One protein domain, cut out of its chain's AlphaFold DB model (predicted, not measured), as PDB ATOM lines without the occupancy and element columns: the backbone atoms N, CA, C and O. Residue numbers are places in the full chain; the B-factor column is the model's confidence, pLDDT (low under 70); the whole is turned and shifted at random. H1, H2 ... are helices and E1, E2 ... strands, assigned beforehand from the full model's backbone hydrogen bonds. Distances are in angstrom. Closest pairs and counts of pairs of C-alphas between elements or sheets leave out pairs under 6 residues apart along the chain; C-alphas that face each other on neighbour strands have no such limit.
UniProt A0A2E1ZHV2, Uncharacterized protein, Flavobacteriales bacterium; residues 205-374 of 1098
ATOM      1  N   ASP A 205      62.316  21.664  37.160       83.44
ATOM      2  CA  ASP A 205      61.316  22.338  37.991       83.44
ATOM      3  C   ASP A 205      61.144  23.818  37.613       83.44
ATOM      4  O   ASP A 205      60.326  24.517  38.202       83.44
ATOM      5  N   THR A 206      61.901  24.313  36.629       89.06
ATOM      6  CA  THR A 206      61.938  25.724  36.207       89.06
ATOM      7  C   THR A 206      61.750  25.923  34.702       89.06
ATOM      8  O   THR A 206      61.760  27.062  34.235       89.06
ATOM      9  N   ALA A 207      61.488  24.852  33.947       89.38
ATOM     10  CA  ALA A 207      61.240  24.913  32.511       89.38
ATOM     11  C   ALA A 207      60.158  23.924  32.066       89.38
ATOM     12  O   ALA A 207      60.005  22.852  32.646       89.38
ATOM     13  N   PHE A 208      59.452  24.270  30.994       90.25
ATOM     14  CA  PHE A 208      58.507  23.397  30.307       90.25
ATOM     15  C   PHE A 208      59.052  23.018  28.939       90.25
ATOM     16  O   PHE A 208      59.396  23.899  28.149       90.25
ATOM     17  N   TYR A 209      59.107  21.719  28.658       88.38
ATOM     18  CA  TYR A 209      59.562  21.192  27.377       88.38
ATOM     19  C   TYR A 209      58.433  20.481  26.643       88.38
ATOM     20  O   TYR A 209      57.732  19.645  27.221       88.38
ATOM     21  N   GLY A 210      58.292  20.778  25.355       91.25
ATOM     22  CA  GLY A 210      57.237  20.198  24.545       91.25
ATOM     23  C   GLY A 210      57.476  20.245  23.055       91.25
ATOM     24  O   GLY A 210      58.528  20.676  22.584       91.25
ATOM     25  N   TYR A 211      56.455  19.800  22.328       92.12
ATOM     26  CA  TYR A 211      56.404  19.785  20.874       92.12
ATOM     27  C   TYR A 211      55.054  20.288  20.375       92.12
ATOM     28  O   TYR A 211      54.020  20.014  20.985       92.12
ATOM     29  N   VAL A 212      55.078  20.982  19.242       94.69
ATOM     30  CA  VAL A 212      53.888  21.381  18.484       94.69
ATOM     31  C   VAL A 212      53.755  20.452  17.273       94.69
ATOM     32  O   VAL A 212      54.686  20.377  16.467       94.69
ATOM     33  N   ILE A 213      52.641  19.715  17.176       92.75
ATOM     34  CA  ILE A 213      52.487  18.586  16.243       92.75
ATOM     35  C   ILE A 213      51.121  18.602  15.530       92.75
ATOM     36  O   ILE A 213      50.101  18.329  16.147       92.75
ATOM     37  N   ASP A 214      51.138  18.811  14.218       84.81
ATOM     38  CA  ASP A 214      50.120  18.503  13.183       84.81
ATOM     39  C   ASP A 214      50.764  17.636  12.054       84.81
ATOM     40  O   ASP A 214      50.168  17.286  11.044       84.81
ATOM     41  N   GLY A 215      52.005  17.204  12.309       86.75
ATOM     42  CA  GLY A 215      53.181  17.489  11.482       86.75
ATOM     43  C   GLY A 215      54.100  18.374  12.336       86.75
ATOM     44  O   GLY A 215      53.608  19.264  13.026       86.75
ATOM     45  N   TYR A 216      55.408  18.119  12.446       91.44
ATOM     46  CA  TYR A 216      56.237  18.957  13.328       91.44
ATOM     47  C   TYR A 216      56.198  20.412  12.840       91.44
ATOM     48  O   TYR A 216      56.632  20.705  11.723       91.44
ATOM     49  N   ILE A 217      55.657  21.311  13.668       94.31
ATOM     50  CA  ILE A 217      55.428  22.707  13.285       94.31
ATOM     51  C   ILE A 217      56.581  23.574  13.761       94.31
ATOM     52  O   ILE A 217      56.791  23.735  14.962       94.31
ATOM     53  N   SER A 218      57.261  24.237  12.834       95.19
ATOM     54  CA  SER A 218      58.292  25.229  13.144       95.19
ATOM     55  C   SER A 218      57.776  26.661  13.049       95.19
ATOM     56  O   SER A 218      56.917  26.977  12.225       95.19
ATOM     57  N   SER A 219      58.360  27.557  13.850       95.69
ATOM     58  CA  SER A 219      57.985  28.977  13.926       95.69
ATOM     59  C   SER A 219      56.567  29.249  14.458       95.69
ATOM     60  O   SER A 219      56.040  30.343  14.255       95.69
ATOM     61  N   ALA A 220      55.953  28.291  15.160       96.56
ATOM     62  CA  ALA A 220      54.753  28.550  15.952       96.56
ATOM     63  C   ALA A 220      55.126  29.335  17.212       96.56
ATOM     64  O   ALA A 220      56.180  29.103  17.804       96.56
ATOM     65  N   ASN A 221      54.261  30.253  17.628       97.00
ATOM     66  CA  ASN A 221      54.414  31.019  18.856       97.00
ATOM     67  C   ASN A 221      53.635  30.337  19.982       97.00
ATOM     68  O   ASN A 221      52.406  30.312  19.953       97.00
ATOM     69  N   ILE A 222      54.355  29.794  20.957       97.12
ATOM     70  CA  ILE A 222      53.798  29.077  22.100       97.12
ATOM     71  C   ILE A 222      53.757  30.020  23.292       97.12
ATOM     72  O   ILE A 222      54.738  30.717  23.544       97.12
ATOM     73  N   PHE A 223      52.667  30.044  24.046       96.69
ATOM     74  CA  PHE A 223      52.587  30.776  25.305       96.69
ATOM     75  C   PHE A 223      51.706  30.054  26.320       96.69
ATOM     76  O   PHE A 223      50.851  29.249  25.955       96.69
ATOM     77  N   ILE A 224      51.958  30.314  27.600       95.69
ATOM     78  CA  ILE A 224      51.111  29.834  28.693       95.69
ATOM     79  C   ILE A 224      50.075  30.913  28.976       95.69
ATOM     80  O   ILE A 224      50.437  31.990  29.442       95.69
ATOM     81  N   ASP A 225      48.819  30.596  28.692       94.19
ATOM     82  CA  ASP A 225      47.680  31.494  28.856       94.19
ATOM     83  C   ASP A 225      47.237  31.487  30.323       94.19
ATOM     84  O   ASP A 225      46.583  30.566  30.816       94.19
ATOM     85  N   GLN A 226      47.666  32.500  31.068       93.75
ATOM     86  CA  GLN A 226      47.470  32.551  32.514       93.75
ATOM     87  C   GLN A 226      46.053  32.968  32.890       93.75
ATOM     88  O   GLN A 226      45.583  32.621  33.977       93.75
ATOM     89  N   ASN A 227      45.405  33.760  32.040       89.50
ATOM     90  CA  ASN A 227      44.100  34.348  32.305       89.50
ATOM     91  C   ASN A 227      42.964  33.744  31.475       89.50
ATOM     92  O   ASN A 227      41.830  34.205  31.627       89.50
ATOM     93  N   TYR A 228      43.243  32.680  30.722       89.00
ATOM     94  CA  TYR A 228      42.265  31.885  29.986       89.00
ATOM     95  C   TYR A 228      41.554  32.678  28.879       89.00
ATOM     96  O   TYR A 228      40.351  32.516  28.673       89.00
ATOM     97  N   ASN A 229      42.263  33.591  28.209       84.50
ATOM     98  CA  ASN A 229      41.694  34.410  27.131       84.50
ATOM     99  C   ASN A 229      42.176  34.008  25.723       84.50
ATOM    100  O   ASN A 229      41.767  34.630  24.738       84.50
ATOM    101  N   PHE A 230      43.047  33.002  25.629       89.06
ATOM    102  CA  PHE A 230      43.686  32.485  24.417       89.06
ATOM    103  C   PHE A 230      44.428  33.532  23.576       89.06
ATOM    104  O   PHE A 230      44.671  33.335  22.378       89.06
ATOM    105  N   GLN A 231      44.807  34.651  24.189       89.19
ATOM    106  CA  GLN A 231      45.585  35.724  23.592       89.19
ATOM    107  C   GLN A 231      46.881  35.880  24.367       89.19
ATOM    108  O   GLN A 231      46.884  35.902  25.587       89.19
ATOM    109  N   GLN A 232      47.989  36.046  23.650       92.00
ATOM    110  CA  GLN A 232      49.253  36.296  24.321       92.00
ATOM    111  C   GLN A 232      49.256  37.705  24.921       92.00
ATOM    112  O   GLN A 232      49.335  38.701  24.193       92.00
ATOM    113  N   ASP A 233      49.244  37.779  26.246       91.75
ATOM    114  CA  ASP A 233      49.281  39.027  26.993       91.75
ATOM    115  C   ASP A 233      50.698  39.418  27.435       91.75
ATOM    116  O   ASP A 233      51.624  38.614  27.587       91.75
ATOM    117  N   SER A 234      50.883  40.715  27.693       93.06
ATOM    118  CA  SER A 234      52.134  41.215  28.265       93.06
ATOM    119  C   SER A 234      52.354  40.632  29.663       93.06
ATOM    120  O   SER A 234      51.662  41.001  30.610       93.06
ATOM    121  N   GLY A 235      53.404  39.825  29.813       90.12
ATOM    122  CA  GLY A 235      53.781  39.187  31.077       90.12
ATOM    123  C   GLY A 235      53.634  37.669  31.061       90.12
ATOM    124  O   GLY A 235      54.112  37.029  31.994       90.12
ATOM    125  N   GLU A 236      53.042  37.110  30.008       94.94
ATOM    126  CA  GLU A 236      52.964  35.668  29.813       94.94
ATOM    127  C   GLU A 236      54.260  35.086  29.255       94.94
ATOM    128  O   GLU A 236      55.027  35.733  28.530       94.94
ATOM    129  N   TYR A 237      54.503  33.830  29.611       95.56
ATOM    130  CA  TYR A 237      55.705  33.104  29.236       95.56
ATOM    131  C   TYR A 237      55.523  32.474  27.865       95.56
ATOM    132  O   TYR A 237      54.509  31.833  27.606       95.56
ATOM    133  N   THR A 238      56.515  32.647  26.994       96.19
ATOM    134  CA  THR A 238      56.412  32.287  25.580       96.19
ATOM    135  C   THR A 238      57.685  31.635  25.049       96.19
ATOM    136  O   THR A 238      58.775  31.848  25.583       96.19
ATOM    137  N   ALA A 239      57.540  30.852  23.984       96.25
ATOM    138  CA  ALA A 239      58.611  30.264  23.198       96.25
ATOM    139  C   ALA A 239      58.225  30.241  21.713       96.25
ATOM    140  O   ALA A 239      57.067  30.431  21.352       96.25
ATOM    141  N   VAL A 240      59.200  29.968  20.849       96.31
ATOM    142  CA  VAL A 240      58.965  29.710  19.424       96.31
ATOM    143  C   VAL A 240      59.416  28.291  19.117       96.31
ATOM    144  O   VAL A 240      60.483  27.886  19.583       96.31
ATOM    145  N   SER A 241      58.619  27.533  18.364       95.69
ATOM    146  CA  SER A 241      58.980  26.159  18.016       95.69
ATOM    147  C   SER A 241      60.136  26.103  17.020       95.69
ATOM    148  O   SER A 241      60.229  26.889  16.069       95.69
ATOM    149  N   ASN A 242      61.016  25.129  17.231       92.81
ATOM    150  CA  ASN A 242      62.141  24.813  16.361       92.81
ATOM    151  C   ASN A 242      61.694  24.041  15.107       92.81
ATOM    152  O   ASN A 242      60.530  23.679  14.952       92.81
ATOM    153  N   ALA A 243      62.644  23.759  14.211       88.31
ATOM    154  CA  ALA A 243      62.413  22.996  12.979       88.31
ATOM    155  C   ALA A 243      61.803  21.599  13.217       88.31
ATOM    156  O   ALA A 243      61.077  21.101  12.368       88.31
ATOM    157  N   ASP A 244      62.090  20.988  14.367       84.25
ATOM    158  CA  ASP A 244      61.569  19.686  14.797       84.25
ATOM    159  C   ASP A 244      60.318  19.808  15.688       84.25
ATOM    160  O   ASP A 244      59.977  18.887  16.427       84.25
ATOM    161  N   GLY A 245      59.667  20.974  15.691       91.06
ATOM    162  CA  GLY A 245      58.492  21.261  16.510       91.06
ATOM    163  C   GLY A 245      58.772  21.464  17.999       91.06
ATOM    164  O   GLY A 245      57.854  21.838  18.728       91.06
ATOM    165  N   SER A 246      60.007  21.249  18.467       91.62
ATOM    166  CA  SER A 246      60.346  21.350  19.889       91.62
ATOM    167  C   SER A 246      60.332  22.792  20.398       91.62
ATOM    168  O   SER A 246      60.674  23.724  19.668       91.62
ATOM    169  N   PHE A 247      59.986  22.988  21.670       93.12
ATOM    170  CA  PHE A 247      60.064  24.283  22.344       93.12
ATOM    171  C   PHE A 247      60.439  24.137  23.824       93.12
ATOM    172  O   PHE A 247      60.224  23.094  24.442       93.12
ATOM    173  N   VAL A 248      60.991  25.212  24.393       91.38
ATOM    174  CA  VAL A 248      61.302  25.333  25.825       91.38
ATOM    175  C   VAL A 248      60.759  26.665  26.331       91.38
ATOM    176  O   VAL A 248      61.153  27.712  25.817       91.38
ATOM    177  N   ILE A 249      59.894  26.634  27.346       92.75
ATOM    178  CA  ILE A 249      59.445  27.827  28.077       92.75
ATOM    179  C   ILE A 249      60.133  27.839  29.442       92.75
ATOM    180  O   ILE A 249      59.827  27.020  30.306       92.75
ATOM    181  N   GLU A 250      61.057  28.775  29.639       91.31
ATOM    182  CA  GLU A 250      61.824  28.906  30.881       91.31
ATOM    183  C   GLU A 250      61.138  29.880  31.851       91.31
ATOM    184  O   GLU A 250      60.927  31.048  31.516       91.31
ATOM    185  N   THR A 251      60.834  29.441  33.075       91.31
ATOM    186  CA  THR A 251      60.282  30.309  34.132       91.31
ATOM    187  C   THR A 251      61.365  30.858  35.056       91.31
ATOM    188  O   THR A 251      61.196  31.942  35.613       91.31
ATOM    189  N   ASN A 252      62.481  30.131  35.218       90.56
ATOM    190  CA  ASN A 252      63.527  30.387  36.221       90.56
ATOM    191  C   ASN A 252      63.000  30.485  37.676       90.56
ATOM    192  O   ASN A 252      63.692  31.005  38.553       90.56
ATOM    193  N   ASP A 253      61.782  30.003  37.942       92.12
ATOM    194  CA  ASP A 253      61.124  30.028  39.253       92.12
ATOM    195  C   ASP A 253      60.227  28.794  39.406       92.12
ATOM    196  O   ASP A 253      59.254  28.622  38.666       92.12
ATOM    197  N   ALA A 254      60.560  27.946  40.381       90.44
ATOM    198  CA  ALA A 254      59.871  26.684  40.618       90.44
ATOM    199  C   ALA A 254      58.448  26.851  41.171       90.44
ATOM    200  O   ALA A 254      57.571  26.042  40.873       90.44
ATOM    201  N   ASN A 255      58.175  27.913  41.939       89.50
ATOM    202  CA  ASN A 255      56.816  28.178  42.425       89.50
ATOM    203  C   ASN A 255      55.925  28.663  41.286       89.50
ATOM    204  O   ASN A 255      54.759  28.278  41.195       89.50
ATOM    205  N   LEU A 256      56.482  29.501  40.411       91.44
ATOM    206  CA  LEU A 256      55.767  29.968  39.236       91.44
ATOM    207  C   LEU A 256      55.535  28.830  38.241       91.44
ATOM    208  O   LEU A 256      54.425  28.692  37.742       91.44
ATOM    209  N   ASN A 257      56.530  27.966  38.021       91.81
ATOM    210  CA  ASN A 257      56.377  26.751  37.220       91.81
ATOM    211  C   ASN A 257      55.231  25.873  37.763       91.81
ATOM    212  O   ASN A 257      54.305  25.537  37.031       91.81
ATOM    213  N   ALA A 258      55.193  25.618  39.074       90.94
ATOM    214  CA  ALA A 258      54.115  24.841  39.691       90.94
ATOM    215  C   ALA A 258      52.709  25.463  39.542       90.94
ATOM    216  O   ALA A 258      51.713  24.741  39.590       90.94
ATOM    217  N   CYS A 259      52.605  26.788  39.388       93.62
ATOM    218  CA  CYS A 259      51.350  27.433  39.007       93.62
ATOM    219  C   CYS A 259      51.039  27.217  37.519       93.62
ATOM    220  O   CYS A 259      49.952  26.766  37.163       93.62
ATOM    221  N   LEU A 260      51.988  27.580  36.654       94.12
ATOM    222  CA  LEU A 260      51.809  27.612  35.204       94.12
ATOM    223  C   LEU A 260      51.535  26.222  34.619       94.12
ATOM    224  O   LEU A 260      50.842  26.113  33.614       94.12
ATOM    225  N   SER A 261      51.972  25.150  35.287       92.88
ATOM    226  CA  SER A 261      51.657  23.770  34.900       92.88
ATOM    227  C   SER A 261      50.166  23.421  34.967       92.88
ATOM    228  O   SER A 261      49.749  22.386  34.447       92.88
ATOM    229  N   LYS A 262      49.352  24.263  35.603       94.00
ATOM    230  CA  LYS A 262      47.894  24.131  35.716       94.00
ATOM    231  C   LYS A 262      47.139  25.092  34.789       94.00
ATOM    232  O   LYS A 262      45.955  25.355  35.010       94.00
ATOM    233  N   ARG A 263      47.831  25.712  33.830       94.62
ATOM    234  CA  ARG A 263      47.267  26.690  32.894       94.62
ATOM    235  C   ARG A 263      47.333  26.170  31.454       94.62
ATOM    236  O   ARG A 263      48.217  25.355  31.167       94.62
ATOM    237  N   PRO A 264      46.427  26.624  30.572       95.06
ATOM    238  CA  PRO A 264      46.469  26.283  29.160       95.06
ATOM    239  C   PRO A 264      47.772  26.702  28.498       95.06
ATOM    240  O   PRO A 264      48.359  27.735  28.820       95.06
ATOM    241  N   ILE A 265      48.213  25.891  27.542       95.62
ATOM    242  CA  ILE A 265      49.347  26.206  26.681       95.62
ATOM    243  C   ILE A 265      48.832  26.298  25.259       95.62
ATOM    244  O   ILE A 265      48.248  25.352  24.731       95.62
ATOM    245  N   VAL A 266      49.060  27.448  24.646       95.25
ATOM    246  CA  VAL A 266      48.518  27.806  23.345       95.25
ATOM    247  C   VAL A 266      49.661  27.896  22.346       95.25
ATOM    248  O   VAL A 266      50.654  28.571  22.599       95.25
ATOM    249  N   ALA A 267      49.518  27.237  21.201       96.75
ATOM    250  CA  ALA A 267      50.400  27.361  20.050       96.75
ATOM    251  C   ALA A 267      49.674  28.107  18.924       96.75
ATOM    252  O   ALA A 267      48.794  27.562  18.259       96.75
ATOM    253  N   ASN A 268      50.066  29.358  18.687       94.81
ATOM    254  CA  ASN A 268      49.629  30.130  17.529       94.81
ATOM    255  C   ASN A 268      50.511  29.777  16.331       94.81
ATOM    256  O   ASN A 268      51.715  30.041  16.354       94.81
ATOM    257  N   VAL A 269      49.916  29.222  15.277       94.44
ATOM    258  CA  VAL A 269      50.605  28.853  14.037       94.44
ATOM    259  C   VAL A 269      50.334  29.933  12.981       94.44
ATOM    260  O   VAL A 269      49.244  29.974  12.410       94.44
ATOM    261  N   PRO A 270      51.275  30.864  12.734       93.56
ATOM    262  CA  PRO A 270      51.070  31.945  11.776       93.56
ATOM    263  C   PRO A 270      51.242  31.479  10.325       93.56
ATOM    264  O   PRO A 270      51.937  30.503  10.039       93.56
ATOM    265  N   VAL A 271      50.713  32.266   9.383       91.31
ATOM    266  CA  VAL A 271      51.079  32.144   7.964       91.31
ATOM    267  C   VAL A 271      52.596  32.289   7.822       91.31
ATOM    268  O   VAL A 271      53.185  33.256   8.311       91.31
ATOM    269  N   GLY A 272      53.228  31.332   7.143       88.62
ATOM    270  CA  GLY A 272      54.684  31.262   7.000       88.62
ATOM    271  C   GLY A 272      55.403  30.393   8.037       88.62
ATOM    272  O   GLY A 272      56.608  30.188   7.890       88.62
ATOM    273  N   ALA A 273      54.695  29.837   9.029       94.06
ATOM    274  CA  ALA A 273      55.170  28.652   9.744       94.06
ATOM    275  C   ALA A 273      55.354  27.478   8.765       94.06
ATOM    276  O   ALA A 273      54.813  27.491   7.655       94.06
ATOM    277  N   VAL A 274      56.134  26.470   9.153       93.81
ATOM    278  CA  VAL A 274      56.364  25.283   8.313       93.81
ATOM    279  C   VAL A 274      55.920  24.049   9.066       93.81
ATOM    280  O   VAL A 274      56.470  23.754  10.125       93.81
ATOM    281  N   ASP A 275      54.966  23.348   8.476       92.25
ATOM    282  CA  ASP A 275      54.613  21.981   8.802       92.25
ATOM    283  C   ASP A 275      55.584  21.032   8.083       92.25
ATOM    284  O   ASP A 275      55.827  21.161   6.877       92.25
ATOM    285  N   SER A 276      56.189  20.098   8.819       89.12
ATOM    286  CA  SER A 276      57.205  19.194   8.272       89.12
ATOM    287  C   SER A 276      56.712  18.293   7.135       89.12
ATOM    288  O   SER A 276      57.535  17.838   6.340       89.12
ATOM    289  N   THR A 277      55.407  18.019   7.048       88.06
ATOM    290  CA  THR A 277      54.817  17.140   6.029       88.06
ATOM    291  C   THR A 277      54.033  17.906   4.969       88.06
ATOM    292  O   THR A 277      54.144  17.573   3.787       88.06
ATOM    293  N   LEU A 278      53.305  18.964   5.342       85.88
ATOM    294  CA  LEU A 278      52.503  19.775   4.413       85.88
ATOM    295  C   LEU A 278      53.248  20.986   3.827       85.88
ATOM    296  O   LEU A 278      52.820  21.546   2.814       85.88
ATOM    297  N   GLY A 279      54.382  21.380   4.409       88.62
ATOM    298  CA  GLY A 279      55.162  22.537   3.980       88.62
ATOM    299  C   GLY A 279      54.677  23.849   4.604       88.62
ATOM    300  O   GLY A 279      54.323  23.912   5.774       88.62
ATOM    301  N   GLY A 280      54.742  24.950   3.852       89.56
ATOM    302  CA  GLY A 280      54.413  26.276   4.388       89.56
ATOM    303  C   GLY A 280      52.927  26.422   4.735       89.56
ATOM    304  O   GLY A 280      52.072  26.195   3.882       89.56
ATOM    305  N   VAL A 281      52.633  26.875   5.954       89.31
ATOM    306  CA  VAL A 281      51.275  27.159   6.435       89.31
ATOM    307  C   VAL A 281      50.706  28.379   5.707       89.31
ATOM    308  O   VAL A 281      51.305  29.461   5.728       89.31
ATOM    309  N   THR A 282      49.551  28.206   5.056       87.88
ATOM    310  CA  THR A 282      48.893  29.243   4.236       87.88
ATOM    311  C   THR A 282      47.797  30.009   4.967       87.88
ATOM    312  O   THR A 282      47.549  31.156   4.619       87.88
ATOM    313  N   GLU A 283      47.183  29.404   5.981       84.12
ATOM    314  CA  GLU A 283      46.145  30.003   6.822       84.12
ATOM    315  C   GLU A 283      46.545  29.838   8.286       84.12
ATOM    316  O   GLU A 283      46.991  28.764   8.688       84.12
ATOM    317  N   ALA A 284      46.430  30.901   9.082       88.88
ATOM    318  CA  ALA A 284      46.813  30.840  10.487       88.88
ATOM    319  C   ALA A 284      45.767  30.076  11.312       88.88
ATOM    320  O   ALA A 284      44.564  30.272  11.136       88.88
ATOM    321  N   TYR A 285      46.224  29.259  12.255       89.50
ATOM    322  CA  TYR A 285      45.370  28.520  13.185       89.50
ATOM    323  C   TYR A 285      46.008  28.454  14.575       89.50
ATOM    324  O   TYR A 285      47.131  28.916  14.792       89.50
ATOM    325  N   GLN A 286      45.258  27.943  15.544       91.38
ATOM    326  CA  GLN A 286      45.642  27.881  16.949       91.38
ATOM    327  C   GLN A 286      45.426  26.451  17.446       91.38
ATOM    328  O   GLN A 286      44.447  25.819  17.065       91.38
ATOM    329  N   MET A 287      46.354  25.941  18.254       93.56
ATOM    330  CA  MET A 287      46.230  24.650  18.933       93.56
ATOM    331  C   MET A 287      46.441  24.830  20.428       93.56
ATOM    332  O   MET A 287      47.257  25.655  20.842       93.56
ATOM    333  N   ILE A 288      45.720  24.064  21.239       92.50
ATOM    334  CA  ILE A 288      45.659  24.266  22.685       92.50
ATOM    335  C   ILE A 288      45.889  22.939  23.402       92.50
ATOM    336  O   ILE A 288      45.360  21.900  23.015       92.50
ATOM    337  N   LEU A 289      46.690  22.978  24.462       93.81
ATOM    338  CA  LEU A 289      46.755  21.941  25.482       93.81
ATOM    339  C   LEU A 289      46.118  22.494  26.767       93.81
ATOM    340  O   LEU A 289      46.578  23.538  27.237       93.81
ATOM    341  N   PRO A 290      45.119  21.826  27.373       91.38
ATOM    342  CA  PRO A 290      44.386  22.399  28.504       91.38
ATOM    343  C   PRO A 290      45.208  22.696  29.755       91.38
ATOM    344  O   PRO A 290      45.074  23.768  30.338       91.38
ATOM    345  N   SER A 291      46.062  21.764  30.173       92.81
ATOM    346  CA  SER A 291      47.155  22.024  31.107       92.81
ATOM    347  C   SER A 291      48.113  20.835  31.137       92.81
ATOM    348  O   SER A 291      47.761  19.716  30.760       92.81
ATOM    349  N   ILE A 292      49.331  21.058  31.628       89.62
ATOM    350  CA  ILE A 292      50.318  19.986  31.831       89.62
ATOM    351  C   ILE A 292      49.850  19.040  32.944       89.62
ATOM    352  O   ILE A 292      50.002  17.824  32.847       89.62
ATOM    353  N   SER A 293      49.257  19.601  33.998       90.06
ATOM    354  CA  SER A 293      48.760  18.835  35.144       90.06
ATOM    355  C   SER A 293      47.639  17.876  34.743       90.06
ATOM    356  O   SER A 293      47.609  16.749  35.232       90.06
ATOM    357  N   ASP A 294      46.761  18.301  33.829       88.81
ATOM    358  CA  ASP A 294      45.684  17.465  33.292       88.81
ATOM    359  C   ASP A 294      46.196  16.452  32.266       88.81
ATOM    360  O   ASP A 294      45.628  15.370  32.149       88.81
ATOM    361  N   ALA A 295      47.267  16.774  31.531       85.75
ATOM    362  CA  ALA A 295      47.893  15.848  30.591       85.75
ATOM    363  C   ALA A 295      48.517  14.632  31.299       85.75
ATOM    364  O   ALA A 295      48.529  13.536  30.750       85.75
ATOM    365  N   GLY A 296      49.034  14.805  32.521       78.50
ATOM    366  CA  GLY A 296      49.607  13.715  33.323       78.50
ATOM    367  C   GLY A 296      50.903  13.110  32.760       78.50
ATOM    368  O   GLY A 296      51.450  12.175  33.347       78.50
ATOM    369  N   THR A 297      51.410  13.646  31.647       71.31
ATOM    370  CA  THR A 297      52.666  13.262  31.005       71.31
ATOM    371  C   THR A 297      53.739  14.323  31.251       71.31
ATOM    372  O   THR A 297      53.471  15.520  31.307       71.31
ATOM    373  N   ASN A 298      54.998  13.887  31.337       66.19
ATOM    374  CA  ASN A 298      56.137  14.804  31.506       66.19
ATOM    375  C   ASN A 298      56.574  15.447  30.179       66.19
ATOM    376  O   ASN A 298      57.433  16.323  30.163       66.19
ATOM    377  N   THR A 299      56.022  14.993  29.049       74.00
ATOM    378  CA  THR A 299      56.289  15.559  27.724       74.00
ATOM    379  C   THR A 299      55.039  16.242  27.198       74.00
ATOM    380  O   THR A 299      54.017  15.592  26.992       74.00
ATOM    381  N   ILE A 300      55.150  17.545  26.955       88.38
ATOM    382  CA  ILE A 300      54.052  18.386  26.487       88.38
ATOM    383  C   ILE A 300      53.895  18.181  24.977       88.38
ATOM    384  O   ILE A 300      54.847  18.367  24.218       88.38
ATOM    385  N   VAL A 301      52.703  17.796  24.534       91.12
ATOM    386  CA  VAL A 301      52.350  17.714  23.113       91.12
ATOM    387  C   VAL A 301      51.162  18.633  22.883       91.12
ATOM    388  O   VAL A 301      50.117  18.446  23.494       91.12
ATOM    389  N   ILE A 302      51.341  19.640  22.031       94.50
ATOM    390  CA  ILE A 302      50.271  20.539  21.593       94.50
ATOM    391  C   ILE A 302      49.914  20.134  20.168       94.50
ATOM    392  O   ILE A 302      50.767  20.210  19.281       94.50
ATOM    393  N   SER A 303      48.686  19.671  19.951       93.94
ATOM    394  CA  SER A 303      48.252  19.109  18.672       93.94
ATOM    395  C   SER A 303      46.783  19.409  18.357       93.94
ATOM    396  O   SER A 303      46.038  19.877  19.230       93.94
ATOM    397  N   PRO A 304      46.300  19.098  17.139       91.62
ATOM    398  CA  PRO A 304      44.878  19.207  16.839       91.62
ATOM    399  C   PRO A 304      44.012  18.344  17.768       91.62
ATOM    400  O   PRO A 304      42.916  18.752  18.138       91.62
ATOM    401  N   PHE A 305      44.518  17.197  18.233       89.94
ATOM    402  CA  PHE A 305      43.798  16.341  19.180       89.94
ATOM    403  C   PHE A 305      43.703  16.952  20.576       89.94
ATOM    404  O   PHE A 305      42.645  16.874  21.197       89.94
ATOM    405  N   THR A 306      44.766  17.592  21.072       91.12
ATOM    406  CA  THR A 306      44.715  18.245  22.392       91.12
ATOM    407  C   THR A 306      43.759  19.435  22.393       91.12
ATOM    408  O   THR A 306      43.140  19.735  23.412       91.12
ATOM    409  N   THR A 307      43.570  20.047  21.224       88.62
ATOM    410  CA  THR A 307      42.650  21.171  21.014       88.62
ATOM    411  C   THR A 307      41.180  20.737  21.078       88.62
ATOM    412  O   THR A 307      40.324  21.558  21.379       88.62
ATOM    413  N   LEU A 308      40.854  19.442  20.933       84.12
ATOM    414  CA  LEU A 308      39.485  18.939  21.158       84.12
ATOM    415  C   LEU A 308      38.975  19.215  22.584       84.12
ATOM    416  O   LEU A 308      37.769  19.237  22.814       84.12
ATOM    417  N   PHE A 309      39.889  19.433  23.533       84.69
ATOM    418  CA  PHE A 309      39.584  19.745  24.928       84.69
ATOM    419  C   PHE A 309      39.500  21.247  25.219       84.69
ATOM    420  O   PHE A 309      39.257  21.623  26.363       84.69
ATOM    421  N   GLU A 310      39.666  22.110  24.213       83.69
ATOM    422  CA  GLU A 310      39.474  23.558  24.343       83.69
ATOM    423  C   GLU A 310      38.110  23.889  24.967       83.69
ATOM    424  O   GLU A 310      38.035  24.705  25.884       83.69
ATOM    425  N   GLN A 311      37.052  23.170  24.569       72.81
ATOM    426  CA  GLN A 311      35.697  23.374  25.089       72.81
ATOM    427  C   GLN A 311      35.620  23.254  26.618       72.81
ATOM    428  O   GLN A 311      34.975  24.072  27.268       72.81
ATOM    429  N   ALA A 312      36.333  22.289  27.205       80.75
ATOM    430  CA  ALA A 312      36.363  22.097  28.654       80.75
ATOM    431  C   ALA A 312      36.979  23.304  29.388       80.75
ATOM    432  O   ALA A 312      36.600  23.613  30.519       80.75
ATOM    433  N   ILE A 313      37.912  24.007  28.738       85.38
ATOM    434  CA  ILE A 313      38.513  25.234  29.263       85.38
ATOM    435  C   ILE A 313      37.494  26.373  29.230       85.38
ATOM    436  O   ILE A 313      37.342  27.116  30.206       85.38
ATOM    437  N   ILE A 314      36.772  26.503  28.117       74.50
ATOM    438  CA  ILE A 314      35.808  27.585  27.949       74.50
ATOM    439  C   ILE A 314      34.601  27.398  28.878       74.50
ATOM    440  O   ILE A 314      34.198  28.345  29.549       74.50
ATOM    441  N   ASP A 315      34.071  26.183  29.018       71.38
ATOM    442  CA  ASP A 315      32.929  25.902  29.902       71.38
ATOM    443  C   ASP A 315      33.242  26.226  31.373       71.38
ATOM    444  O   ASP A 315      32.419  26.792  32.102       71.38
ATOM    445  N   ALA A 316      34.473  25.950  31.804       78.19
ATOM    446  CA  ALA A 316      34.946  26.288  33.141       78.19
ATOM    447  C   ALA A 316      35.104  27.805  33.371       78.19
ATOM    448  O   ALA A 316      34.981  28.280  34.506       78.19
ATOM    449  N   THR A 317      35.374  28.579  32.314       73.69
ATOM    450  CA  THR A 317      35.591  30.036  32.387       73.69
ATOM    451  C   THR A 317      34.312  30.844  32.155       73.69
ATOM    452  O   THR A 317      34.188  31.939  32.704       73.69
ATOM    453  N   ALA A 318      33.321  30.293  31.445       63.84
ATOM    454  CA  ALA A 318      32.050  30.947  31.115       63.84
ATOM    455  C   ALA A 318      31.235  31.401  32.343       63.84
ATOM    456  O   ALA A 318      30.479  32.366  32.271       63.84
ATOM    457  N   ASN A 319      31.417  30.742  33.492       55.50
ATOM    458  CA  ASN A 319      30.734  31.071  34.747       55.50
ATOM    459  C   ASN A 319      31.419  32.187  35.565       55.50
ATOM    460  O   ASN A 319      31.005  32.468  36.693       55.50
ATOM    461  N   GLN A 320      32.480  32.811  35.047       61.88
ATOM    462  CA  GLN A 320      33.202  33.879  35.740       61.88
ATOM    463  C   GLN A 320      32.621  35.257  35.399       61.88
ATOM    464  O   GLN A 320      32.453  35.623  34.239       61.88
ATOM    465  N   SER A 321      32.364  36.071  36.422       52.09
ATOM    466  CA  SER A 321      31.754  37.403  36.286       52.09
ATOM    467  C   SER A 321      32.697  38.480  35.722       52.09
ATOM    468  O   SER A 321      32.253  39.584  35.396       52.09
ATOM    469  N   SER A 322      33.992  38.178  35.581       60.53
ATOM    470  CA  SER A 322      34.996  39.057  34.973       60.53
ATOM    471  C   SER A 322      36.214  38.272  34.478       60.53
ATOM    472  O   SER A 322      36.643  37.332  35.143       60.53
ATOM    473  N   SER A 323      36.817  38.713  33.371       72.75
ATOM    474  CA  SER A 323      38.085  38.182  32.852       72.75
ATOM    475  C   SER A 323      39.225  38.350  33.863       72.75
ATOM    476  O   SER A 323      39.389  39.438  34.427       72.75
ATOM    477  N   LEU A 324      40.040  37.312  34.060       84.44
ATOM    478  CA  LEU A 324      41.206  37.385  34.938       84.44
ATOM    479  C   LEU A 324      42.286  38.313  34.360       84.44
ATOM    480  O   LEU A 324      42.476  38.424  33.150       84.44
ATOM    481  N   SER A 325      43.044  38.969  35.234       89.44
ATOM    482  CA  SER A 325      44.353  39.507  34.848       89.44
ATOM    483  C   SER A 325      45.411  38.399  34.854       89.44
ATOM    484  O   SER A 325      45.305  37.449  35.630       89.44
ATOM    485  N   VAL A 326      46.489  38.565  34.080       89.94
ATOM    486  CA  VAL A 326      47.650  37.644  34.063       89.94
ATOM    487  C   VAL A 326      48.153  37.326  35.483       89.94
ATOM    488  O   VAL A 326      48.469  36.184  35.812       89.94
ATOM    489  N   ALA A 327      48.163  38.325  36.376       89.94
ATOM    490  CA  ALA A 327      48.597  38.157  37.763       89.94
ATOM    491  C   ALA A 327      47.628  37.319  38.613       89.94
ATOM    492  O   ALA A 327      48.081  36.552  39.464       89.94
ATOM    493  N   GLN A 328      46.313  37.465  38.411       92.12
ATOM    494  CA  GLN A 328      45.295  36.644  39.086       92.12
ATOM    495  C   GLN A 328      45.281  35.206  38.563       92.12
ATOM    496  O   GLN A 328      44.910  34.290  39.296       92.12
ATOM    497  N   GLY A 329      45.762  35.002  37.335       90.38
ATOM    498  CA  GLY A 329      45.985  33.686  36.754       90.38
ATOM    499  C   GLY A 329      46.794  32.763  37.661       90.38
ATOM    500  O   GLY A 329      46.454  31.596  37.792       90.38
ATOM    501  N   CYS A 330      47.796  33.271  38.386       93.38
ATOM    502  CA  CYS A 330      48.575  32.485  39.354       93.38
ATOM    503  C   CYS A 330      48.175  32.667  40.822       93.38
ATOM    504  O   CYS A 330      48.994  32.509  41.728       93.38
ATOM    505  N   GLN A 331      46.911  33.005  41.064       93.56
ATOM    506  CA  GLN A 331      46.335  33.140  42.401       93.56
ATOM    507  C   GLN A 331      45.175  32.153  42.590       93.56
ATOM    508  O   GLN A 331      44.958  31.252  41.779       93.56
ATOM    509  N   THR A 332      44.441  32.300  43.694       91.38
ATOM    510  CA  THR A 332      43.318  31.419  44.045       91.38
ATOM    511  C   THR A 332      42.204  31.459  43.000       91.38
ATOM    512  O   THR A 332      41.554  30.444  42.763       91.38
ATOM    513  N   GLU A 333      42.004  32.602  42.348       89.44
ATOM    514  CA  GLU A 333      41.039  32.777  41.266       89.44
ATOM    515  C   GLU A 333      41.370  31.865  40.076       89.44
ATOM    516  O   GLU A 333      40.525  31.073  39.660       89.44
ATOM    517  N   GLY A 334      42.615  31.893  39.587       90.81
ATOM    518  CA  GLY A 334      43.059  31.006  38.508       90.81
ATOM    519  C   GLY A 334      43.069  29.525  38.903       90.81
ATOM    520  O   GLY A 334      42.689  28.675  38.105       90.81
ATOM    521  N   ASP A 335      43.426  29.195  40.148       92.31
ATOM    522  CA  ASP A 335      43.362  27.810  40.644       92.31
ATOM    523  C   ASP A 335      41.924  27.272  40.725       92.31
ATOM    524  O   ASP A 335      41.697  26.078  40.526       92.31
ATOM    525  N   THR A 336      40.949  28.145  40.987       90.12
ATOM    526  CA  THR A 336      39.525  27.781  40.994       90.12
ATOM    527  C   THR A 336      39.050  27.429  39.586       90.12
ATOM    528  O   THR A 336      38.389  26.406  39.414       90.12
ATOM    529  N   ILE A 337      39.427  28.230  38.581       88.94
ATOM    530  CA  ILE A 337      39.138  27.924  37.173       88.94
ATOM    531  C   ILE A 337      39.811  26.610  36.781       88.94
ATOM    532  O   ILE A 337      39.134  25.716  36.292       88.94
ATOM    533  N   SER A 338      41.103  26.442  37.075       92.25
ATOM    534  CA  SER A 338      41.838  25.206  36.780       92.25
ATOM    535  C   SER A 338      41.151  23.952  37.330       92.25
ATOM    536  O   SER A 338      41.021  22.976  36.603       92.25
ATOM    537  N   ALA A 339      40.652  23.978  38.570       91.50
ATOM    538  CA  ALA A 339      39.937  22.835  39.137       91.50
ATOM    539  C   ALA A 339      38.626  22.513  38.390       91.50
ATOM    540  O   ALA A 339      38.271  21.341  38.254       91.50
ATOM    541  N   ALA A 340      37.917  23.535  37.900       88.00
ATOM    542  CA  ALA A 340      36.732  23.355  37.064       88.00
ATOM    543  C   ALA A 340      37.101  22.811  35.671       88.00
ATOM    544  O   ALA A 340      36.459  21.872  35.206       88.00
ATOM    545  N   VAL A 341      38.183  23.309  35.060       89.50
ATOM    546  CA  VAL A 341      38.721  22.802  33.783       89.50
ATOM    547  C   VAL A 341      39.038  21.309  33.889       89.50
ATOM    548  O   VAL A 341      38.569  20.521  33.072       89.50
ATOM    549  N   THR A 342      39.759  20.890  34.935       92.12
ATOM    550  CA  THR A 342      40.066  19.473  35.184       92.12
ATOM    551  C   THR A 342      38.798  18.616  35.258       92.12
ATOM    552  O   THR A 342      38.770  17.490  34.756       92.12
ATOM    553  N   GLN A 343      37.732  19.115  35.888       88.62
ATOM    554  CA  GLN A 343      36.470  18.382  35.985       88.62
ATOM    555  C   GLN A 343      35.819  18.188  34.609       88.62
ATOM    556  O   GLN A 343      35.393  17.072  34.303       88.62
ATOM    557  N   GLU A 344      35.789  19.227  33.772       84.88
ATOM    558  CA  GLU A 344      35.210  19.139  32.428       84.88
ATOM    559  C   GLU A 344      36.048  18.277  31.476       84.88
ATOM    560  O   GLU A 344      35.495  17.469  30.725       84.88
ATOM    561  N   ILE A 345      37.380  18.328  31.576       87.50
ATOM    562  CA  ILE A 345      38.268  17.430  30.819       87.50
ATOM    563  C   ILE A 345      37.962  15.970  31.150       87.50
ATOM    564  O   ILE A 345      37.871  15.147  30.244       87.50
ATOM    565  N   ASN A 346      37.763  15.629  32.427       87.62
ATOM    566  CA  ASN A 346      37.451  14.254  32.829       87.62
ATOM    567  C   ASN A 346      36.105  13.765  32.264       87.62
ATOM    568  O   ASN A 346      35.978  12.590  31.896       87.62
ATOM    569  N   ASN A 347      35.115  14.658  32.162       81.19
ATOM    570  CA  ASN A 347      33.826  14.359  31.539       81.19
ATOM    571  C   ASN A 347      34.003  14.077  30.037       81.19
ATOM    572  O   ASN A 347      33.572  13.029  29.548       81.19
ATOM    573  N   LEU A 348      34.689  14.975  29.320       81.19
ATOM    574  CA  LEU A 348      34.909  14.868  27.877       81.19
ATOM    575  C   LEU A 348      35.793  13.670  27.512       81.19
ATOM    576  O   LEU A 348      35.474  12.918  26.592       81.19
ATOM    577  N   ARG A 349      36.853  13.434  28.290       85.62
ATOM    578  CA  ARG A 349      37.700  12.242  28.198       85.62
ATOM    579  C   ARG A 349      36.857  10.973  28.220       85.62
ATOM    580  O   ARG A 349      36.998  10.131  27.339       85.62
ATOM    581  N   SER A 350      35.966  10.858  29.204       81.00
ATOM    582  CA  SER A 350      35.106   9.684  29.354       81.00
ATOM    583  C   SER A 350      34.190   9.494  28.137       81.00
ATOM    584  O   SER A 350      33.929   8.363  27.740       81.00
ATOM    585  N   ALA A 351      33.706  10.577  27.523       77.06
ATOM    586  CA  ALA A 351      32.880  10.504  26.318       77.06
ATOM    587  C   ALA A 351      33.678  10.020  25.095       77.06
ATOM    588  O   ALA A 351      33.235   9.104  24.398       77.06
ATOM    589  N   ILE A 352      34.874  10.577  24.867       79.94
ATOM    590  CA  ILE A 352      35.729  10.202  23.730       79.94
ATOM    591  C   ILE A 352      36.186   8.740  23.847       79.94
ATOM    592  O   ILE A 352      36.061   7.978  22.886       79.94
ATOM    593  N   GLU A 353      36.642   8.330  25.036       85.06
ATOM    594  CA  GLU A 353      37.099   6.959  25.301       85.06
ATOM    595  C   GLU A 353      35.989   5.927  25.037       85.06
ATOM    596  O   GLU A 353      36.234   4.899  24.402       85.06
ATOM    597  N   ASN A 354      34.753   6.215  25.462       81.81
ATOM    598  CA  ASN A 354      33.620   5.301  25.300       81.81
ATOM    599  C   ASN A 354      33.120   5.183  23.852       81.81
ATOM    600  O   ASN A 354      32.675   4.103  23.458       81.81
ATOM    601  N   ASN A 355      33.175   6.267  23.073       78.81
ATOM    602  CA  ASN A 355      32.553   6.317  21.747       78.81
ATOM    603  C   ASN A 355      33.512   5.948  20.607       78.81
ATOM    604  O   ASN A 355      33.072   5.372  19.611       78.81
ATOM    605  N   PHE A 356      34.810   6.237  20.747       80.94
ATOM    606  CA  PHE A 356      35.776   6.106  19.648       80.94
ATOM    607  C   PHE A 356      36.880   5.076  19.899       80.94
ATOM    608  O   PHE A 356      37.687   4.830  19.007       80.94
ATOM    609  N   ASN A 357      36.904   4.438  21.079       82.06
ATOM    610  CA  ASN A 357      37.946   3.481  21.468       82.06
ATOM    611  C   ASN A 357      39.365   4.082  21.348       82.06
ATOM    612  O   ASN A 357      40.295   3.415  20.899       82.06
ATOM    613  N   VAL A 358      39.499   5.353  21.746       85.50
ATOM    614  CA  VAL A 358      40.760   6.103  21.822       85.50
ATOM    615  C   VAL A 358      40.989   6.519  23.264       85.50
ATOM    616  O   VAL A 358      40.124   7.149  23.866       85.50
ATOM    617  N   THR A 359      42.145   6.184  23.818       87.50
ATOM    618  CA  THR A 359      42.543   6.577  25.171       87.50
ATOM    619  C   THR A 359      43.023   8.026  25.221       87.50
ATOM    620  O   THR A 359      43.564   8.558  24.252       87.50
ATOM    621  N   TYR A 360      42.880   8.675  26.377       86.19
ATOM    622  CA  TYR A 360      43.414  10.026  26.563       86.19
ATOM    623  C   TYR A 360      44.930  10.115  26.317       86.19
ATOM    624  O   TYR A 360      45.394  11.056  25.680       86.19
ATOM    625  N   ASP A 361      45.691   9.097  26.729       85.88
ATOM    626  CA  ASP A 361      47.140   9.035  26.500       85.88
ATOM    627  C   ASP A 361      47.485   8.962  25.002       85.88
ATOM    628  O   ASP A 361      48.492   9.524  24.575       85.88
ATOM    629  N   GLU A 362      46.643   8.316  24.184       87.75
ATOM    630  CA  GLU A 362      46.806   8.304  22.726       87.75
ATOM    631  C   GLU A 362      46.589   9.701  22.130       87.75
ATOM    632  O   GLU A 362      47.394  10.118  21.301       87.75
ATOM    633  N   LEU A 363      45.590  10.468  22.587       88.50
ATOM    634  CA  LEU A 363      45.341  11.848  22.120       88.50
ATOM    635  C   LEU A 363      46.480  12.820  22.473       88.50
ATOM    636  O   LEU A 363      46.688  13.809  21.771       88.50
ATOM    637  N   LEU A 364      47.214  12.532  23.550       88.69
ATOM    638  CA  LEU A 364      48.381  13.295  24.005       88.69
ATOM    639  C   LEU A 364      49.708  12.763  23.440       88.69
ATOM    640  O   LEU A 364      50.776  13.301  23.744       88.69
ATOM    641  N   SER A 365      49.668  11.684  22.656       87.50
ATOM    642  CA  SER A 365      50.869  11.034  22.144       87.50
ATOM    643  C   SER A 365      51.516  11.813  20.996       87.50
ATOM    644  O   SER A 365      50.880  12.589  20.280       87.50
ATOM    645  N   ASP A 366      52.812  11.574  20.789       87.62
ATOM    646  CA  ASP A 366      53.463  11.935  19.531       87.62
ATOM    647  C   ASP A 366      53.064  10.928  18.446       87.62
ATOM    648  O   ASP A 366      53.725   9.901  18.253       87.62
ATOM    649  N   PHE A 367      51.978  11.245  17.748       88.25
ATOM    650  CA  PHE A 367      51.434  10.434  16.664       88.25
ATOM    651  C   PHE A 367      52.266  10.479  15.372       88.25
ATOM    652  O   PHE A 367      51.980   9.708  14.458       88.25
ATOM    653  N   VAL A 368      53.287  11.344  15.274       85.50
ATOM    654  CA  VAL A 368      54.244  11.337  14.152       85.50
ATOM    655  C   VAL A 368      55.278  10.228  14.362       85.50
ATOM    656  O   VAL A 368      55.630   9.517  13.423       85.50
ATOM    657  N   VAL A 369      55.735  10.028  15.603       81.00
ATOM    658  CA  VAL A 369      56.690   8.956  15.945       81.00
ATOM    659  C   VAL A 369      55.994   7.614  16.168       81.00
ATOM    660  O   VAL A 369      56.536   6.578  15.789       81.00
ATOM    661  N   ASN A 370      54.812   7.613  16.790       79.69
ATOM    662  CA  ASN A 370      54.061   6.396  17.106       79.69
ATOM    663  C   ASN A 370      52.608   6.524  16.608       79.69
ATOM    664  O   ASN A 370      51.705   6.719  17.421       79.69
ATOM    665  N   PRO A 371      52.360   6.444  15.287       82.25
ATOM    666  CA  PRO A 371      51.012   6.572  14.749       82.25
ATOM    667  C   PRO A 371      50.117   5.418  15.218       82.25
ATOM    668  O   PRO A 371      50.454   4.243  15.052       82.25
ATOM    669  N   GLY A 372      48.963   5.760  15.789       83.25
ATOM    670  CA  GLY A 372      47.892   4.818  16.102       83.25
ATOM    671  C   GLY A 372      46.941   4.600  14.920       83.25
ATOM    672  O   GLY A 372      47.041   5.247  13.877       83.25
ATOM    673  N   GLU A 373      45.970   3.699  15.087       82.50
ATOM    674  CA  GLU A 373      44.935   3.459  14.067       82.50
ATOM    675  C   GLU A 373      44.009   4.677  13.908       82.50
ATOM    676  O   GLU A 373      43.696   5.075  12.788       82.50
ATOM    677  N   VAL A 374      43.632   5.304  15.029       82.62
ATOM    678  CA  VAL A 374      42.707   6.450  15.068       82.62
ATOM    679  C   VAL A 374      43.441   7.779  15.277       82.62
ATOM    680  O   VAL A 374      43.117   8.773  14.628       82.62
TER     681      VAL A 374
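This is residues 205 to 374 of the 1098 residues of an uncharacterized protein of Flavobacteriales bacterium (UniProt A0A2E1ZHV2). Two small sheets lie face to face as a sandwich, E3 E2 E5 E6 against E4 E1 E7, their strands crossed at 39 degrees. Past the edge strand E6 comes a helical part: short H3 packs on E6, and H4 packs on the long helix H6, which runs by without being on either sheet. The printed part has 170 residues with seven named helices and seven named strands, in the order E1 E2 E3 E4 H1 E5 E6 H2 E7 H3 H4 H5 H6 H7. The four-stranded sheet, order E3 E2 E5 E6, is all antiparallel, the three-stranded one, order E4 E1 E7, is mixed, and the class is mixed, helices and strands. The whole is compact, with a radius of gyration of the C-alphas of 15.4 A and spans of 42 by 38 by 31 A.

Begin at E1, residues 207 to 212, the inner strand of its sheet. E4, residues 246 to 250, is its antiparallel neighbour, with N 247 and O 210 at 2.9 A. E7, residues 300 to 302, is its parallel neighbour, with N 302 and O 211 at 2.9 A. In the other sheet look at E2, residues 221 to 224, and E3, residues 238 to 240, an antiparallel hairpin with N 239 and O 222 at 2.8 A. E5, residues 265 to 269, is antiparallel to E2, with N 268 and O 221 at 2.8 A. E5 and E6, residues 285 to 289, form a second antiparallel hairpin, with N 267 and O 287 at 2.8 A. These N and O pairs are within hydrogen-bond range. Between the two sheets, the closest C-alphas of E3 and E4 are those of Ala 239 and Ile 249, 5.5 A apart, and those of E6 and E7 are Leu 289 and Ile 302, 5.4 A apart. H1, residues 254 to 260, only grazes the sheet E4 E1 E7. H2, residues 292 to 295, is near H1, with 5 pairs of C-alphas within 10 A. H3, residues 304 to 307, stands at the level of the sheet E3 E2 E5 E6, at a height of 3.0 A; its closest C-alphas with E6 are Thr 307 and Ile 288, 4.6 A. H4, residues 310 to 318, touches residues 337 to 348 of H6, residues 332 to 356, closest at the C-alphas of Ala 312 and Glu 344, 4.9 A, at a steep tilt of 40 degrees, opposite ways. H5, residues 326 to 329, is close to H6 but not clearly touching, closest at the C-alphas of Gln 328 and Gly 334, 6.1 A. H7, residues 360 to 363, is close to H3 but not clearly touching, closest at the C-alphas of Leu 363 and Phe 305, 5.6 A. In H1, H4 and H6 every O i to N i+4 pair is within hydrogen-bond range; H2, H3, H5 and H7 are too short for such a pair.

Find C-alpha 207 at (61.240, 24.913, 32.511); from there E1 runs 16.2 A to C-alpha 212. E2 is 10.4 A long, E3 7.1 A, E4 13.4 A, H1 9.8 A, E5 13.0 A, E6 14.0 A, H2 5.0 A, E7 6.5 A, H3 5.1 A, H4 12.5 A and H5 5.1 A. Find C-alpha 332 at (43.318, 31.419, 44.045); H6 runs 36.0 A from it to C-alpha 356 at (35.776, 6.106, 19.648). H7, 5.2 A long, ends at C-alpha 363.

The C-alphas of Thr 277 and Ser 321 are the two farthest apart, 43.1 A. The printed part has no cut. The links E2 to E3 and E5 to E6 are long, and residues 274 to 275 of the second pair with residues 217 to 218, antiparallel. The mean pLDDT of the printed part is 87.8; residue 298 and residues 318 to 322 are under 70.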